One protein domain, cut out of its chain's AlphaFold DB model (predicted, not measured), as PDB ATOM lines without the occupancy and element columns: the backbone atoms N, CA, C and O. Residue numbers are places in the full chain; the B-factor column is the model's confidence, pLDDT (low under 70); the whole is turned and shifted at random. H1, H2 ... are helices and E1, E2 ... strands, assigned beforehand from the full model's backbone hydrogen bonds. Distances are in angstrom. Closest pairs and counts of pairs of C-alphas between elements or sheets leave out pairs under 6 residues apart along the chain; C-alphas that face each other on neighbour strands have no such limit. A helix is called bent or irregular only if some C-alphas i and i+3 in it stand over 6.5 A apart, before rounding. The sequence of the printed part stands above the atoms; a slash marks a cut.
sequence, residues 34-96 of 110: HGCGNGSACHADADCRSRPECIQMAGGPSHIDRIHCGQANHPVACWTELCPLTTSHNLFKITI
ATOM      1  N   HIS A  34     -21.628  40.455  38.029       83.88
ATOM      2  CA  HIS A  34     -22.403  39.709  37.041       83.88
ATOM      3  C   HIS A  34     -21.739  38.380  36.700       83.88
ATOM      4  O   HIS A  34     -20.542  38.321  36.420       83.88
ATOM      5  N   GLY A  35     -22.529  37.306  36.708       84.00
ATOM      6  CA  GLY A  35     -22.083  35.992  36.260       84.00
ATOM      7  C   GLY A  35     -21.841  36.011  34.753       84.00
ATOM      8  O   GLY A  35     -22.751  36.307  33.981       84.00
ATOM      9  N   CYS A  36     -20.614  35.706  34.335       84.38
ATOM     10  CA  CYS A  36     -20.214  35.792  32.932       84.38
ATOM     11  C   CYS A  36     -19.844  34.441  32.308       84.38
ATOM     12  O   CYS A  36     -19.760  34.357  31.092       84.38
ATOM     13  N   GLY A  37     -19.666  33.375  33.098       72.44
ATOM     14  CA  GLY A  37     -19.351  32.032  32.596       72.44
ATOM     15  C   GLY A  37     -20.484  31.046  32.860       72.44
ATOM     16  O   GLY A  37     -20.665  30.608  33.994       72.44
ATOM     17  N   ASN A  38     -21.233  30.675  31.818       67.56
ATOM     18  CA  ASN A  38     -22.270  29.650  31.932       67.56
ATOM     19  C   ASN A  38     -21.665  28.240  31.799       67.56
ATOM     20  O   ASN A  38     -20.887  27.971  30.882       67.56
ATOM     21  N   GLY A  39     -22.051  27.329  32.694       64.25
ATOM     22  CA  GLY A  39     -21.827  25.888  32.530       64.25
ATOM     23  C   GLY A  39     -20.397  25.383  32.736       64.25
ATOM     24  O   GLY A  39     -20.085  24.268  32.322       64.25
ATOM     25  N   SER A  40     -19.498  26.153  33.351       68.00
ATOM     26  CA  SER A  40     -18.147  25.672  33.659       68.00
ATOM     27  C   SER A  40     -17.654  26.183  35.000       68.00
ATOM     28  O   SER A  40     -17.706  27.381  35.266       68.00
ATOM     29  N   ALA A  41     -17.136  25.258  35.806       83.62
ATOM     30  CA  ALA A  41     -16.443  25.585  37.035       83.62
ATOM     31  C   ALA A  41     -15.081  26.217  36.718       83.62
ATOM     32  O   ALA A  41     -14.314  25.674  35.919       83.62
ATOM     33  N   CYS A  42     -14.781  27.344  37.345       88.06
ATOM     34  CA  CYS A  42     -13.451  27.931  37.352       88.06
ATOM     35  C   CYS A  42     -12.680  27.470  38.597       88.06
ATOM     36  O   CYS A  42     -13.279  27.149  39.627       88.06
ATOM     37  N   HIS A  43     -11.354  27.442  38.495       90.00
ATOM     38  CA  HIS A  43     -10.441  27.179  39.613       90.00
ATOM     39  C   HIS A  43      -9.494  28.359  39.858       90.00
ATOM     40  O   HIS A  43      -8.966  28.512  40.959       90.00
ATOM     41  N   ALA A  44      -9.284  29.199  38.843       89.94
ATOM     42  CA  ALA A  44      -8.502  30.421  38.922       89.94
ATOM     43  C   ALA A  44      -9.130  31.535  38.076       89.94
ATOM     44  O   ALA A  44      -9.811  31.273  37.084       89.94
ATOM     45  N   ASP A  45      -8.827  32.795  38.403       89.75
ATOM     46  CA  ASP A  45      -9.263  33.952  37.606       89.75
ATOM     47  C   ASP A  45      -8.877  33.815  36.125       89.75
ATOM     48  O   ASP A  45      -9.625  34.233  35.244       89.75
ATOM     49  N   ALA A  46      -7.727  33.197  35.832       90.38
ATOM     50  CA  ALA A  46      -7.252  32.953  34.470       90.38
ATOM     51  C   ALA A  46      -8.247  32.135  33.620       90.38
ATOM     52  O   ALA A  46      -8.391  32.400  32.422       90.38
ATOM     53  N   ASP A  47      -8.988  31.208  34.236       89.38
ATOM     54  CA  ASP A  47     -10.008  30.404  33.555       89.38
ATOM     55  C   ASP A  47     -11.160  31.282  33.056       89.38
ATOM     56  O   ASP A  47     -11.716  31.048  31.985       89.38
ATOM     57  N   CYS A  48     -11.492  32.329  33.813       89.12
ATOM     58  CA  CYS A  48     -12.529  33.295  33.468       89.12
ATOM     59  C   CYS A  48     -11.999  34.405  32.550       89.12
ATOM     60  O   CYS A  48     -12.704  34.872  31.662       89.12
ATOM     61  N   ARG A  49     -10.735  34.804  32.704       90.12
ATOM     62  CA  ARG A  49     -10.076  35.828  31.874       90.12
ATOM     63  C   ARG A  49      -9.774  35.363  30.453       90.12
ATOM     64  O   ARG A  49      -9.593  36.194  29.575       90.12
ATOM     65  N   SER A  50      -9.729  34.056  30.215       89.50
ATOM     66  CA  SER A  50      -9.616  33.488  28.865       89.50
ATOM     67  C   SER A  50     -10.947  33.471  28.100       89.50
ATOM     68  O   SER A  50     -10.960  33.220  26.893       89.50
ATOM     69  N   ARG A  51     -12.067  33.754  28.778       86.88
ATOM     70  CA  ARG A  51     -13.410  33.659  28.208       86.88
ATOM     71  C   ARG A  51     -13.833  34.954  27.520       86.88
ATOM     72  O   ARG A  51     -13.953  35.986  28.187       86.88
ATOM     73  N   PRO A  52     -14.122  34.928  26.208       86.69
ATOM     74  CA  PRO A  52     -14.517  36.125  25.474       86.69
ATOM     75  C   PRO A  52     -15.828  36.730  25.987       86.69
ATOM     76  O   PRO A  52     -16.008  37.944  25.902       86.69
ATOM     77  N   GLU A  53     -16.742  35.923  26.524       84.31
ATOM     78  CA  GLU A  53     -17.993  36.393  27.121       84.31
ATOM     79  C   GLU A  53     -17.752  37.248  28.377       84.31
ATOM     80  O   GLU A  53     -18.330  38.328  28.511       84.31
ATOM     81  N   CYS A  54     -16.821  36.830  29.236       86.06
ATOM     82  CA  CYS A  54     -16.419  37.577  30.424       86.06
ATOM     83  C   CYS A  54     -15.658  38.852  30.060       86.06
ATOM     84  O   CYS A  54     -15.946  39.911  30.610       86.06
ATOM     85  N   ILE A  55     -14.753  38.782  29.078       87.19
ATOM     86  CA  ILE A  55     -14.020  39.958  28.587       87.19
ATOM     87  C   ILE A  55     -14.984  41.014  28.038       87.19
ATOM     88  O   ILE A  55     -14.850  42.194  28.349       87.19
ATOM     89  N   GLN A  56     -15.973  40.612  27.238       84.50
ATOM     90  CA  GLN A  56     -16.963  41.546  26.695       84.50
ATOM     91  C   GLN A  56     -17.817  42.177  27.798       84.50
ATOM     92  O   GLN A  56     -18.053  43.384  27.772       84.50
ATOM     93  N   MET A  57     -18.239  41.384  28.784       81.56
ATOM     94  CA  MET A  57     -19.060  41.862  29.896       81.56
ATOM     95  C   MET A  57     -18.292  42.798  30.846       81.56
ATOM     96  O   MET A  57     -18.867  43.769  31.338       81.56
ATOM     97  N   ALA A  58     -16.983  42.589  31.012       84.31
ATOM     98  CA  ALA A  58     -16.087  43.495  31.735       84.31
ATOM     99  C   ALA A  58     -15.857  44.841  31.014       84.31
ATOM    100  O   ALA A  58     -15.294  45.770  31.591       84.31
ATOM    101  N   GLY A  59     -16.295  44.979  29.756       82.88
ATOM    102  CA  GLY A  59     -16.070  46.169  28.930       82.88
ATOM    103  C   GLY A  59     -14.836  46.080  28.025       82.88
ATOM    104  O   GLY A  59     -14.381  47.102  27.515       82.88
ATOM    105  N   GLY A  60     -14.296  44.880  27.808       84.00
ATOM    106  CA  GLY A  60     -13.189  44.609  26.896       84.00
ATOM    107  C   GLY A  60     -11.892  44.169  27.592       84.00
ATOM    108  O   GLY A  60     -11.817  44.103  28.818       84.00
ATOM    109  N   PRO A  61     -10.836  43.875  26.809       85.00
ATOM    110  CA  PRO A  61      -9.569  43.340  27.323       85.00
ATOM    111  C   PRO A  61      -8.838  44.295  28.279       85.00
ATOM    112  O   PRO A  61      -8.042  43.848  29.097       85.00
ATOM    113  N   SER A  62      -9.136  45.595  28.221       86.38
ATOM    114  CA  SER A  62      -8.595  46.611  29.134       86.38
ATOM    115  C   SER A  62      -9.122  46.511  30.573       86.38
ATOM    116  O   SER A  62      -8.633  47.233  31.434       86.38
ATOM    117  N   HIS A  63     -10.124  45.662  30.824       84.06
ATOM    118  CA  HIS A  63     -10.785  45.490  32.125       84.06
ATOM    119  C   HIS A  63     -10.746  44.037  32.614       84.06
ATOM    120  O   HIS A  63     -11.593  43.593  33.385       84.06
ATOM    121  N   ILE A  64      -9.767  43.267  32.137       86.81
ATOM    122  CA  ILE A  64      -9.610  41.844  32.456       86.81
ATOM    123  C   ILE A  64      -9.359  41.590  33.954       86.81
ATOM    124  O   ILE A  64      -9.620  40.497  34.458       86.81
ATOM    125  N   ASP A  65      -8.869  42.604  34.670       89.31
ATOM    126  CA  ASP A  65      -8.653  42.617  36.117       89.31
ATOM    127  C   ASP A  65      -9.952  42.508  36.919       89.31
ATOM    128  O   ASP A  65      -9.912  41.999  38.031       89.31
ATOM    129  N   ARG A  66     -11.090  42.895  36.330       86.44
ATOM    130  CA  ARG A  66     -12.425  42.854  36.951       86.44
ATOM    131  C   ARG A  66     -13.104  41.494  36.875       86.44
ATOM    132  O   ARG A  66     -14.227  41.341  37.351       86.44
ATOM    133  N   ILE A  67     -12.462  40.536  36.211       89.06
ATOM    134  CA  ILE A  67     -12.968  39.182  36.019       89.06
ATOM    135  C   ILE A  67     -12.325  38.282  37.066       89.06
ATOM    136  O   ILE A  67     -11.093  38.163  37.127       89.06
ATOM    137  N   HIS A  68     -13.178  37.611  37.833       89.25
ATOM    138  CA  HIS A  68     -12.784  36.774  38.950       89.25
ATOM    139  C   HIS A  68     -13.436  35.403  38.896       89.25
ATOM    140  O   HIS A  68     -14.564  35.224  38.425       89.25
ATOM    141  N   CYS A  69     -12.697  34.430  39.407       89.31
ATOM    142  CA  CYS A  69     -13.219  33.119  39.700       89.31
ATOM    143  C   CYS A  69     -13.689  33.060  41.150       89.31
ATOM    144  O   CYS A  69     -12.909  33.243  42.083       89.31
ATOM    145  N   GLY A  70     -14.961  32.736  41.322       85.44
ATOM    146  CA  GLY A  70     -15.553  32.535  42.627       85.44
ATOM    147  C   GLY A  70     -16.082  33.814  43.269       85.44
ATOM    148  O   GLY A  70     -15.560  34.910  43.105       85.44
ATOM    149  N   GLN A  71     -17.151  33.638  44.033       80.12
ATOM    150  CA  GLN A  71     -17.732  34.628  44.934       80.12
ATOM    151  C   GLN A  71     -18.142  33.909  46.227       80.12
ATOM    152  O   GLN A  71     -18.253  32.680  46.233       80.12
ATOM    153  N   ALA A  72     -18.416  34.650  47.304       77.06
ATOM    154  CA  ALA A  72     -18.788  34.102  48.613       77.06
ATOM    155  C   ALA A  72     -19.875  33.007  48.550       77.06
ATOM    156  O   ALA A  72     -19.780  32.015  49.265       77.06
ATOM    157  N   ASN A  73     -20.858  33.149  47.653       75.44
ATOM    158  CA  ASN A  73     -21.959  32.192  47.498       75.44
ATOM    159  C   ASN A  73     -21.778  31.217  46.320       75.44
ATOM    160  O   ASN A  73     -22.508  30.234  46.207       75.44
ATOM    161  N   HIS A  74     -20.802  31.466  45.444       79.69
ATOM    162  CA  HIS A  74     -20.584  30.713  44.209       79.69
ATOM    163  C   HIS A  74     -19.080  30.591  43.916       79.69
ATOM    164  O   HIS A  74     -18.577  31.281  43.027       79.69
ATOM    165  N   PRO A  75     -18.347  29.725  44.641       82.94
ATOM    166  CA  PRO A  75     -16.877  29.697  44.652       82.94
ATOM    167  C   PRO A  75     -16.242  29.206  43.347       82.94
ATOM    168  O   PRO A  75     -15.050  29.385  43.147       82.94
ATOM    169  N   VAL A  76     -17.031  28.591  42.466       87.88
ATOM    170  CA  VAL A  76     -16.562  28.006  41.200       87.88
ATOM    171  C   VAL A  76     -17.183  28.668  39.972       87.88
ATOM    172  O   VAL A  76     -17.038  28.161  38.869       87.88
ATOM    173  N   ALA A  77     -17.911  29.772  40.127       86.94
ATOM    174  CA  ALA A  77     -18.510  30.477  38.996       86.94
ATOM    175  C   ALA A  77     -17.645  31.669  38.572       86.94
ATOM    176  O   ALA A  77     -16.995  32.293  39.406       86.94
ATOM    177  N   CYS A  78     -17.653  31.991  37.279       88.75
ATOM    178  CA  CYS A  78     -16.988  33.187  36.771       88.75
ATOM    179  C   CYS A  78     -17.867  34.419  36.956       88.75
ATOM    180  O   CYS A  78     -19.012  34.442  36.489       88.75
ATOM    181  N   TRP A  79     -17.290  35.456  37.549       87.31
ATOM    182  CA  TRP A  79     -17.941  36.730  37.809       87.31
ATOM    183  C   TRP A  79     -17.135  37.878  37.214       87.31
ATOM    184  O   TRP A  79     -15.916  37.794  37.076       87.31
ATOM    185  N   THR A  80     -17.816  38.964  36.873       87.25
ATOM    186  CA  THR A  80     -17.179  40.213  36.470       87.25
ATOM    187  C   THR A  80     -17.845  41.396  37.142       87.25
ATOM    188  O   THR A  80     -19.072  41.444  37.241       87.25
ATOM    189  N   GLU A  81     -17.045  42.377  37.549       83.69
ATOM    190  CA  GLU A  81     -17.577  43.683  37.923       83.69
ATOM    191  C   GLU A  81     -18.002  44.422  36.650       83.69
ATOM    192  O   GLU A  81     -17.201  44.584  35.719       83.69
ATOM    193  N   LEU A  82     -19.269  44.829  36.552       70.00
ATOM    194  CA  LEU A  82     -19.751  45.507  35.354       70.00
ATOM    195  C   LEU A  82     -19.044  46.857  35.209       70.00
ATOM    196  O   LEU A  82     -19.076  47.703  36.104       70.00
ATOM    197  N   CYS A  83     -18.453  47.108  34.042       58.53
ATOM    198  CA  CYS A  83     -18.035  48.459  33.704       58.53
ATOM    199  C   CYS A  83     -19.294  49.299  33.401       58.53
ATOM    200  O   CYS A  83     -20.062  48.912  32.515       58.53
ATOM    201  N   PRO A  84     -19.517  50.460  34.048       56.56
ATOM    202  CA  PRO A  84     -20.709  51.300  33.846       56.56
ATOM    203  C   PRO A  84     -20.826  51.946  32.444       56.56
ATOM    204  O   PRO A  84     -21.603  52.874  32.237       56.56
ATOM    205  N   LEU A  85     -20.083  51.463  31.445       48.53
ATOM    206  CA  LEU A  85     -20.096  51.966  30.071       48.53
ATOM    207  C   LEU A  85     -21.161  51.299  29.180       48.53
ATOM    208  O   LEU A  85     -21.470  51.823  28.108       48.53
ATOM    209  N   THR A  86     -21.783  50.192  29.602       46.88
ATOM    210  CA  THR A  86     -22.824  49.507  28.804       46.88
ATOM    211  C   THR A  86     -24.147  50.280  28.726       46.88
ATOM    212  O   THR A  86     -24.888  50.119  27.753       46.88
ATOM    213  N   THR A  87     -24.410  51.224  29.637       47.06
ATOM    214  CA  THR A  87     -25.499  52.211  29.474       47.06
ATOM    215  C   THR A  87     -25.201  53.212  28.349       47.06
ATOM    216  O   THR A  87     -26.120  53.697  27.687       47.06
ATOM    217  N   SER A  88     -23.924  53.484  28.060       45.88
ATOM    218  CA  SER A  88     -23.525  54.470  27.049       45.88
ATOM    219  C   SER A  88     -23.636  53.936  25.615       45.88
ATOM    220  O   SER A  88     -23.949  54.694  24.704       45.88
ATOM    221  N   HIS A  89     -23.488  52.624  25.388       48.91
ATOM    222  CA  HIS A  89     -23.610  52.037  24.042       48.91
ATOM    223  C   HIS A  89     -25.045  52.066  23.481       48.91
ATOM    224  O   HIS A  89     -25.235  52.208  22.271       48.91
ATOM    225  N   ASN A  90     -26.062  51.979  24.348       48.22
ATOM    226  CA  ASN A  90     -27.450  52.196  23.936       48.22
ATOM    227  C   ASN A  90     -27.739  53.680  23.696       48.22
ATOM    228  O   ASN A  90     -28.410  53.998  22.718       48.22
ATOM    229  N   LEU A  91     -27.165  54.590  24.494       51.41
ATOM    230  CA  LEU A  91     -27.220  56.022  24.188       51.41
ATOM    231  C   LEU A  91     -26.564  56.330  22.836       51.41
ATOM    232  O   LEU A  91     -27.166  57.021  22.029       51.41
ATOM    233  N   PHE A  92     -25.391  55.763  22.539       49.47
ATOM    234  CA  PHE A  92     -24.676  56.025  21.287       49.47
ATOM    235  C   PHE A  92     -25.460  55.531  20.063       49.47
ATOM    236  O   PHE A  92     -25.560  56.242  19.065       49.47
ATOM    237  N   LYS A  93     -26.104  54.355  20.151       51.03
ATOM    238  CA  LYS A  93     -27.027  53.884  19.103       51.03
ATOM    239  C   LYS A  93     -28.260  54.782  18.965       51.03
ATOM    240  O   LYS A  93     -28.618  55.117  17.840       51.03
ATOM    241  N   ILE A  94     -28.886  55.203  20.067       56.28
ATOM    242  CA  ILE A  94     -30.054  56.105  20.043       56.28
ATOM    243  C   ILE A  94     -29.680  57.473  19.447       56.28
ATOM    244  O   ILE A  94     -30.434  58.017  18.637       56.28
ATOM    245  N   THR A  95     -28.505  58.008  19.787       53.03
ATOM    246  CA  THR A  95     -27.983  59.265  19.238       53.03
ATOM    247  C   THR A  95     -27.719  59.141  17.741       53.03
ATOM    248  O   THR A  95     -28.183  59.986  16.982       53.03
ATOM    249  N   ILE A  96     -27.052  58.074  17.287       58.62
ATOM    250  CA  ILE A  96     -26.795  57.859  15.855       58.62
ATOM    251  C   ILE A  96     -28.110  57.706  15.074       58.62
ATOM    252  O   ILE A  96     -28.274  58.349  14.040       58.62
TER     253      ILE A  96
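AT A GLANCE: This is residues 34 to 96 of the 110 residues of an uncharacterized protein of Aspergillus steynii IBT 23096 (UniProt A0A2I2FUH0). A small head, the hairpin E1-E2 with short helices H1, H2 and H3 packed beside it, bears one arm: residues 87 to 96 of H4 stick out. The printed part has 63 residues, mixed, in the order H1 H2 H3 E1 E2 H4; the sheet is antiparallel. It is only just compact, close to loose: radius of gyration of the C-alphas 12.8 A, spans 42 by 21 by 18 A.

IN THESE COORDINATES: Find C-alpha 67 at (-12.968, 39.182, 36.019); E1 runs to 71, 11.1 A. E2, residues 74 to 81, 14.7 A, bends by 94 degrees at 77. Look earlier for H1, 45 to 49, H2, 52 to 57, and irregular H3, 61 to 66, with C-alphas 62 and 65 8.0 A apart. H4, 86 to 96, 15.9 A, ends at (-26.795, 57.859, 15.855).

HOW THE PARTS SIT: In the hairpin E1 and E2, N 68 and O 79, 2.8 A, are within hydrogen-bond range. The closest C-alphas of H1 and E1 are Asp 45 and Cys 69, 4.6 A. H2 and H3 only just touch, only at the corner, with 3 pairs of C-alphas within 8 A, the closest Ile 55 and Pro 61, 5.7 A. H4 is apart from H1, H2, H3 and E1. Every O i to N i+4 pair is within range in H1 and H2, 6 of 7 in H4, 0 of 2 in H3, where 1 of 3 O i to N i+3 pairs is.

THE WHOLE: The farthest C-alphas, His 43 and Ile 96, are 42.1 A apart. The printed part has no cut and no long link. The model's pLDDT is under 70 at residues 38 to 40 and 83 to 96.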